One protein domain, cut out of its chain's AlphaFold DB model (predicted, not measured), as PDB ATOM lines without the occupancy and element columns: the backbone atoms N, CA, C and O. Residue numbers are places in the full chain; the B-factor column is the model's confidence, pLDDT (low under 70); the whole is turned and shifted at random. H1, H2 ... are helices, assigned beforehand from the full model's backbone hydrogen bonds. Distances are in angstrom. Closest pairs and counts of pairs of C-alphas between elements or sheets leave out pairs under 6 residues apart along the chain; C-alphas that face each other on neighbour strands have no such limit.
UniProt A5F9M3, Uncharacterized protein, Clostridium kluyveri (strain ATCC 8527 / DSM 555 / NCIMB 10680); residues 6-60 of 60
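AT A GLANCE: This is residues 6 to 60 of the 60 residues of an uncharacterized protein of Clostridium kluyveri (strain ATCC 8527 / DSM 555 / NCIMB 10680) (UniProt A5F9M3). Three helices are joined end to end in a flat, open zigzag, with no packed core. The long helices H2 and H3 form a wide V, joined at its point by residues 37 to 39, and the shorter H1 turns back at the far end of H2 as a second corner. The printed part has 55 residues, with three named helices in the order H1, H2, H3 and no named strand; the class is all helix. The whole is only just extended, close to loose, with a radius of gyration of the C-alphas of 15.4 A, and the C-alphas span 40 by 32 by 9 A.

IN THESE COORDINATES: H2, residues 18 to 36, is 26.6 A from first to last C-alpha and begins at C-alpha 18, (135.455, 189.225, 148.553). H3, residues 40 to 58, is 27.1 A long and ends at C-alpha 58, (162.034, 185.978, 143.570). H1, residues 6 to 16, is 15.5 A long and begins at C-alpha 6, (123.399, 179.410, 141.000).

HOW THE PARTS SIT: H2 and H3 are close but not clearly touching; their closest C-alphas, those of Val 34 and Leu 43, are 7.0 A apart. They run opposite ways at a steep tilt of 41 degrees. H1 and H2 are also close but not clearly touching, with the C-alphas of Glu 14 and Ala 21 closest at 5.7 A. They run opposite ways at a steep tilt of 64 degrees. H1 and H3 are apart. In H1, H2 and H3 every O i to N i+4 pair is within hydrogen-bond range.

THE WHOLE: The two C-alphas farthest apart, those of Gln 6 and Gln 59, are 41.7 A apart. Residues 47 to 60, of which 47 to 58 belong to H3, stand free. The printed part has no cut, and both links are tight. The mean pLDDT of the printed part is 93.8, and residue 60, the chain's last, is under 70.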
ATOM      1  N   GLN A   6     121.942 179.372 141.171       82.75
ATOM      2  CA  GLN A   6     123.399 179.410 141.000       82.75
ATOM      3  C   GLN A   6     123.957 180.825 141.188       82.75
ATOM      4  O   GLN A   6     124.978 181.017 141.843       82.75
ATOM      5  N   THR A   7     123.257 181.841 140.678       86.38
ATOM      6  CA  THR A   7     123.628 183.249 140.859       86.38
ATOM      7  C   THR A   7     123.573 183.646 142.331       86.38
ATOM      8  O   THR A   7     124.458 184.354 142.804       86.38
ATOM      9  N   ILE A   8     122.577 183.162 143.078       87.81
ATOM     10  CA  ILE A   8     122.441 183.437 144.516       87.81
ATOM     11  C   ILE A   8     123.561 182.748 145.309       87.81
ATOM     12  O   ILE A   8     124.138 183.352 146.215       87.81
ATOM     13  N   ALA A   9     123.897 181.501 144.969       86.25
ATOM     14  CA  ALA A   9     125.000 180.772 145.593       86.25
ATOM     15  C   ALA A   9     126.356 181.450 145.330       86.25
ATOM     16  O   ALA A   9     127.118 181.679 146.271       86.25
ATOM     17  N   ASN A  10     126.609 181.860 144.083       86.06
ATOM     18  CA  ASN A  10     127.818 182.593 143.708       86.06
ATOM     19  C   ASN A  10     127.904 183.935 144.442       86.06
ATOM     20  O   ASN A  10     128.944 184.246 145.008       86.06
ATOM     21  N   GLN A  11     126.802 184.687 144.529       87.81
ATOM     22  CA  GLN A  11     126.754 185.942 145.288       87.81
ATOM     23  C   GLN A  11     127.096 185.729 146.766       87.81
ATOM     24  O   GLN A  11     127.920 186.457 147.313       87.81
ATOM     25  N   LYS A  12     126.527 184.700 147.407       89.81
ATOM     26  CA  LYS A  12     126.832 184.373 148.810       89.81
ATOM     27  C   LYS A  12     128.296 183.978 149.011       89.81
ATOM     28  O   LYS A  12     128.893 184.369 150.014       89.81
ATOM     29  N   TRP A  13     128.871 183.208 148.089       90.50
ATOM     30  CA  TRP A  13     130.282 182.832 148.152       90.50
ATOM     31  C   TRP A  13     131.201 184.039 147.925       90.50
ATOM     32  O   TRP A  13     132.138 184.232 148.699       90.50
ATOM     33  N   GLU A  14     130.896 184.893 146.944       87.19
ATOM     34  CA  GLU A  14     131.647 186.122 146.668       87.19
ATOM     35  C   GLU A  14     131.610 187.091 147.851       87.19
ATOM     36  O   GLU A  14     132.640 187.662 148.197       87.19
ATOM     37  N   SER A  15     130.461 187.253 148.517       87.12
ATOM     38  CA  SER A  15     130.361 188.108 149.705       87.12
ATOM     39  C   SER A  15     131.253 187.628 150.853       87.12
ATOM     40  O   SER A  15     131.811 188.456 151.566       87.12
ATOM     41  N   LYS A  16     131.415 186.308 151.021       91.12
ATOM     42  CA  LYS A  16     132.294 185.720 152.048       91.12
ATOM     43  C   LYS A  16     133.772 185.719 151.650       91.12
ATOM     44  O   LYS A  16     134.626 185.726 152.524       91.12
ATOM     45  N   ASN A  17     134.071 185.719 150.352       92.50
ATOM     46  CA  ASN A  17     135.423 185.597 149.800       92.50
ATOM     47  C   ASN A  17     135.766 186.803 148.920       92.50
ATOM     48  O   ASN A  17     136.296 186.649 147.821       92.50
ATOM     49  N   LYS A  18     135.425 188.010 149.379       90.50
ATOM     50  CA  LYS A  18     135.455 189.225 148.553       90.50
ATOM     51  C   LYS A  18     136.826 189.484 147.923       90.50
ATOM     52  O   LYS A  18     136.898 189.820 146.743       90.50
ATOM     53  N   GLU A  19     137.901 189.295 148.681       91.94
ATOM     54  CA  GLU A  19     139.273 189.497 148.202       91.94
ATOM     55  C   GLU A  19     139.661 188.473 147.135       91.94
ATOM     56  O   GLU A  19     140.118 188.843 146.054       91.94
ATOM     57  N   TYR A  20     139.399 187.190 147.384       92.88
ATOM     58  CA  TYR A  20     139.700 186.131 146.424       92.88
ATOM     59  C   TYR A  20     138.831 186.231 145.160       92.88
ATOM     60  O   TYR A  20     139.320 186.066 144.044       92.88
ATOM     61  N   ALA A  21     137.555 186.592 145.305       92.75
ATOM     62  CA  ALA A  21     136.668 186.869 144.182       92.75
ATOM     63  C   ALA A  21     137.160 188.065 143.351       92.75
ATOM     64  O   ALA A  21     137.160 188.002 142.121       92.75
ATOM     65  N   SER A  22     137.624 189.133 144.008       94.12
ATOM     66  CA  SER A  22     138.257 190.276 143.341       94.12
ATOM     67  C   SER A  22     139.507 189.844 142.570       94.12
ATOM     68  O   SER A  22     139.629 190.134 141.381       94.12
ATOM     69  N   TYR A  23     140.379 189.047 143.195       95.94
ATOM     70  CA  TYR A  23     141.555 188.466 142.545       95.94
ATOM     71  C   TYR A  23     141.191 187.662 141.285       95.94
ATOM     72  O   TYR A  23     141.792 187.863 140.226       95.94
ATOM     73  N   LEU A  24     140.179 186.788 141.353       95.38
ATOM     74  CA  LEU A  24     139.734 185.994 140.202       95.38
ATOM     75  C   LEU A  24     139.174 186.861 139.068       95.38
ATOM     76  O   LEU A  24     139.448 186.580 137.894       95.38
ATOM     77  N   LYS A  25     138.419 187.916 139.403       94.94
ATOM     78  CA  LYS A  25     137.899 188.888 138.428       94.94
ATOM     79  C   LYS A  25     139.048 189.603 137.728       94.94
ATOM     80  O   LYS A  25     139.125 189.552 136.503       94.94
ATOM     81  N   SER A  26     139.989 190.161 138.486       96.69
ATOM     82  CA  SER A  26     141.175 190.827 137.939       96.69
ATOM     83  C   SER A  26     141.996 189.894 137.050       96.69
ATOM     84  O   SER A  26     142.341 190.253 135.925       96.69
ATOM     85  N   ARG A  27     142.234 188.651 137.489       96.62
ATOM     86  CA  ARG A  27     142.970 187.640 136.714       96.62
ATOM     87  C   ARG A  27     142.283 187.304 135.390       96.62
ATOM     88  O   ARG A  27     142.949 187.156 134.366       96.62
ATOM     89  N   SER A  28     140.963 187.146 135.405       96.62
ATOM     90  CA  SER A  28     140.190 186.805 134.205       96.62
ATOM     91  C   SER A  28     140.144 187.972 133.221       96.62
ATOM     92  O   SER A  28     140.364 187.773 132.025       96.62
ATOM     93  N   SER A  29     139.951 189.192 133.727       97.31
ATOM     94  CA  SER A  29     139.986 190.418 132.930       97.31
ATOM     95  C   SER A  29     141.352 190.639 132.285       97.31
ATOM     96  O   SER A  29     141.414 190.844 131.075       97.31
ATOM     97  N   ALA A  30     142.445 190.502 133.045       97.69
ATOM     98  CA  ALA A  30     143.806 190.646 132.525       97.69
ATOM     99  C   ALA A  30     144.095 189.646 131.394       97.69
ATOM    100  O   ALA A  30     144.573 190.023 130.327       97.69
ATOM    101  N   ARG A  31     143.711 188.372 131.574       97.38
ATOM    102  CA  ARG A  31     143.832 187.346 130.523       97.38
ATOM    103  C   ARG A  31     143.077 187.720 129.253       97.38
ATOM    104  O   ARG A  31     143.599 187.539 128.158       97.38
ATOM    105  N   SER A  32     141.838 188.193 129.389       98.00
ATOM    106  CA  SER A  32     141.045 188.596 128.228       98.00
ATOM    107  C   SER A  32     141.623 189.827 127.541       98.00
ATOM    108  O   SER A  32     141.515 189.926 126.322       98.00
ATOM    109  N   PHE A  33     142.187 190.765 128.299       98.00
ATOM    110  CA  PHE A  33     142.804 191.964 127.747       98.00
ATOM    111  C   PHE A  33     144.005 191.593 126.874       98.00
ATOM    112  O   PHE A  33     143.984 191.872 125.679       98.00
ATOM    113  N   VAL A  34     144.957 190.840 127.431       97.75
ATOM    114  CA  VAL A  34     146.154 190.363 126.716       97.75
ATOM    115  C   VAL A  34     145.796 189.556 125.466       97.75
ATOM    116  O   VAL A  34     146.446 189.696 124.441       97.75
ATOM    117  N   ARG A  35     144.760 188.708 125.529       97.12
ATOM    118  CA  ARG A  35     144.394 187.846 124.395       97.12
ATOM    119  C   ARG A  35     143.680 188.589 123.267       97.12
ATOM    120  O   ARG A  35     143.893 188.258 122.109       97.12
ATOM    121  N   ASN A  36     142.772 189.499 123.612       97.56
ATOM    122  CA  ASN A  36     141.745 189.960 122.672       97.56
ATOM    123  C   ASN A  36     141.738 191.475 122.434       97.56
ATOM    124  O   ASN A  36     141.029 191.920 121.538       97.56
ATOM    125  N   LYS A  37     142.409 192.274 123.274       97.44
ATOM    126  CA  LYS A  37     142.280 193.743 123.259       97.44
ATOM    127  C   LYS A  37     143.610 194.484 123.184       97.44
ATOM    128  O   LYS A  37     143.634 195.566 122.615       97.44
ATOM    129  N   ALA A  38     144.662 193.935 123.786       96.94
ATOM    130  CA  ALA A  38     145.959 194.588 123.888       96.94
ATOM    131  C   ALA A  38     146.577 194.830 122.502       96.94
ATOM    132  O   ALA A  38     146.573 193.946 121.642       96.94
ATOM    133  N   THR A  39     147.117 196.029 122.315       98.31
ATOM    134  CA  THR A  39     147.967 196.391 121.181       98.31
ATOM    135  C   THR A  39     149.391 195.870 121.385       98.31
ATOM    136  O   THR A  39     149.730 195.342 122.445       98.31
ATOM    137  N   LEU A  40     150.246 196.000 120.369       97.69
ATOM    138  CA  LEU A  40     151.647 195.595 120.497       97.69
ATOM    139  C   LEU A  40     152.368 196.378 121.607       97.69
ATOM    140  O   LEU A  40     153.065 195.765 122.409       97.69
ATOM    141  N   GLU A  41     152.136 197.688 121.682       98.06
ATOM    142  CA  GLU A  41     152.707 198.568 122.710       98.06
ATOM    143  C   GLU A  41     152.244 198.159 124.115       98.06
ATOM    144  O   GLU A  41     153.075 197.966 125.003       98.06
ATOM    145  N   ASP A  42     150.944 197.881 124.294       97.69
ATOM    146  CA  ASP A  42     150.414 197.374 125.571       97.69
ATOM    147  C   ASP A  42     151.106 196.064 125.985       97.69
ATOM    148  O   ASP A  42     151.407 195.835 127.155       97.69
ATOM    149  N   LEU A  43     151.343 195.156 125.030       98.00
ATOM    150  CA  LEU A  43     151.996 193.878 125.313       98.00
ATOM    151  C   LEU A  43     153.468 194.051 125.692       98.00
ATOM    152  O   LEU A  43     153.976 193.261 126.489       98.00
ATOM    153  N   GLU A  44     154.158 195.034 125.122       98.12
ATOM    154  CA  GLU A  44     155.540 195.361 125.475       98.12
ATOM    155  C   GLU A  44     155.624 195.954 126.882       98.12
ATOM    156  O   GLU A  44     156.389 195.446 127.703       98.12
ATOM    157  N   GLU A  45     154.766 196.922 127.210       97.81
ATOM    158  CA  GLU A  45     154.685 197.486 128.561       97.81
ATOM    159  C   GLU A  45     154.357 196.400 129.601       97.81
ATOM    160  O   GLU A  45     155.036 196.262 130.624       97.81
ATOM    161  N   LEU A  46     153.353 195.560 129.324       97.50
ATOM    162  CA  LEU A  46     152.944 194.490 130.234       97.50
ATOM    163  C   LEU A  46     154.062 193.473 130.493       97.50
ATOM    164  O   LEU A  46     154.146 192.946 131.604       97.50
ATOM    165  N   LYS A  47     154.930 193.192 129.513       97.69
ATOM    166  CA  LYS A  47     156.087 192.303 129.716       97.69
ATOM    167  C   LYS A  47     157.073 192.887 130.722       97.69
ATOM    168  O   LYS A  47     157.512 192.151 131.606       97.69
ATOM    169  N   GLU A  48     157.379 194.180 130.636       97.94
ATOM    170  CA  GLU A  48     158.270 194.838 131.600       97.94
ATOM    171  C   GLU A  48     157.655 194.876 133.003       97.94
ATOM    172  O   GLU A  48     158.319 194.555 133.991       97.94
ATOM    173  N   LEU A  49     156.353 195.158 133.107       97.56
ATOM    174  CA  LEU A  49     155.639 195.096 134.385       97.56
ATOM    175  C   LEU A  49     155.687 193.691 135.009       97.56
ATOM    176  O   LEU A  49     155.912 193.555 136.214       97.56
ATOM    177  N   ILE A  50     155.503 192.640 134.200       96.75
ATOM    178  CA  ILE A  50     155.594 191.244 134.654       96.75
ATOM    179  C   ILE A  50     157.011 190.925 135.126       96.75
ATOM    180  O   ILE A  50     157.169 190.379 136.217       96.75
ATOM    181  N   LYS A  51     158.030 191.299 134.348       97.44
ATOM    182  CA  LYS A  51     159.436 191.068 134.690       97.44
ATOM    183  C   LYS A  51     159.794 191.693 136.040       97.44
ATOM    184  O   LYS A  51     160.246 190.982 136.935       97.44
ATOM    185  N   ASN A  52     159.490 192.979 136.224       97.06
ATOM    186  CA  ASN A  52     159.732 193.684 137.486       97.06
ATOM    187  C   ASN A  52     159.009 193.006 138.661       97.06
ATOM    188  O   ASN A  52     159.564 192.847 139.748       97.06
ATOM    189  N   ARG A  53     157.765 192.554 138.452       96.88
ATOM    190  CA  ARG A  53     157.004 191.861 139.498       96.88
ATOM    191  C   ARG A  53     157.605 190.505 139.859       96.88
ATOM    192  O   ARG A  53     157.607 190.156 141.040       96.88
ATOM    193  N   GLU A  54     158.075 189.743 138.875       96.81
ATOM    194  CA  GLU A  54     158.745 188.463 139.102       96.81
ATOM    195  C   GLU A  54     160.050 188.631 139.873       96.81
ATOM    196  O   GLU A  54     160.309 187.848 140.781       96.81
ATOM    197  N   GLU A  55     160.857 189.637 139.538       97.00
ATOM    198  CA  GLU A  55     162.103 189.930 140.250       97.00
ATOM    199  C   GLU A  55     161.830 190.226 141.728       97.00
ATOM    200  O   GLU A  55     162.420 189.589 142.599       97.00
ATOM    201  N   LEU A  56     160.845 191.083 142.017       96.31
ATOM    202  CA  LEU A  56     160.421 191.381 143.388       96.31
ATOM    203  C   LEU A  56     159.907 190.145 144.146       96.31
ATOM    204  O   LEU A  56     160.079 190.059 145.355       96.31
ATOM    205  N   LEU A  57     159.252 189.201 143.461       95.31
ATOM    206  CA  LEU A  57     158.763 187.960 144.077       95.31
ATOM    207  C   LEU A  57     159.853 186.907 144.277       95.31
ATOM    208  O   LEU A  57     159.715 186.083 145.168       95.31
ATOM    209  N   LYS A  58     160.893 186.898 143.441       93.19
ATOM    210  CA  LYS A  58     162.034 185.978 143.570       93.19
ATOM    211  C   LYS A  58     163.028 186.442 144.640       93.19
ATOM    212  O   LYS A  58     163.806 185.630 145.126       93.19
ATOM    213  N   GLN A  59     163.029 187.737 144.958       83.06
ATOM    214  CA  GLN A  59     163.866 188.345 145.997       83.06
ATOM    215  C   GLN A  59     163.226 188.328 147.399       83.06
ATOM    216  O   GLN A  59     163.922 188.626 148.368       83.06
ATOM    217  N   ALA A  60     161.929 188.017 147.499       62.03
ATOM    218  CA  ALA A  60     161.169 187.911 148.747       62.03
ATOM    219  C   ALA A  60     161.074 186.456 149.227       62.03
ATOM    220  O   ALA A  60     161.080 186.258 150.461       62.03
TER     221      ALA A  60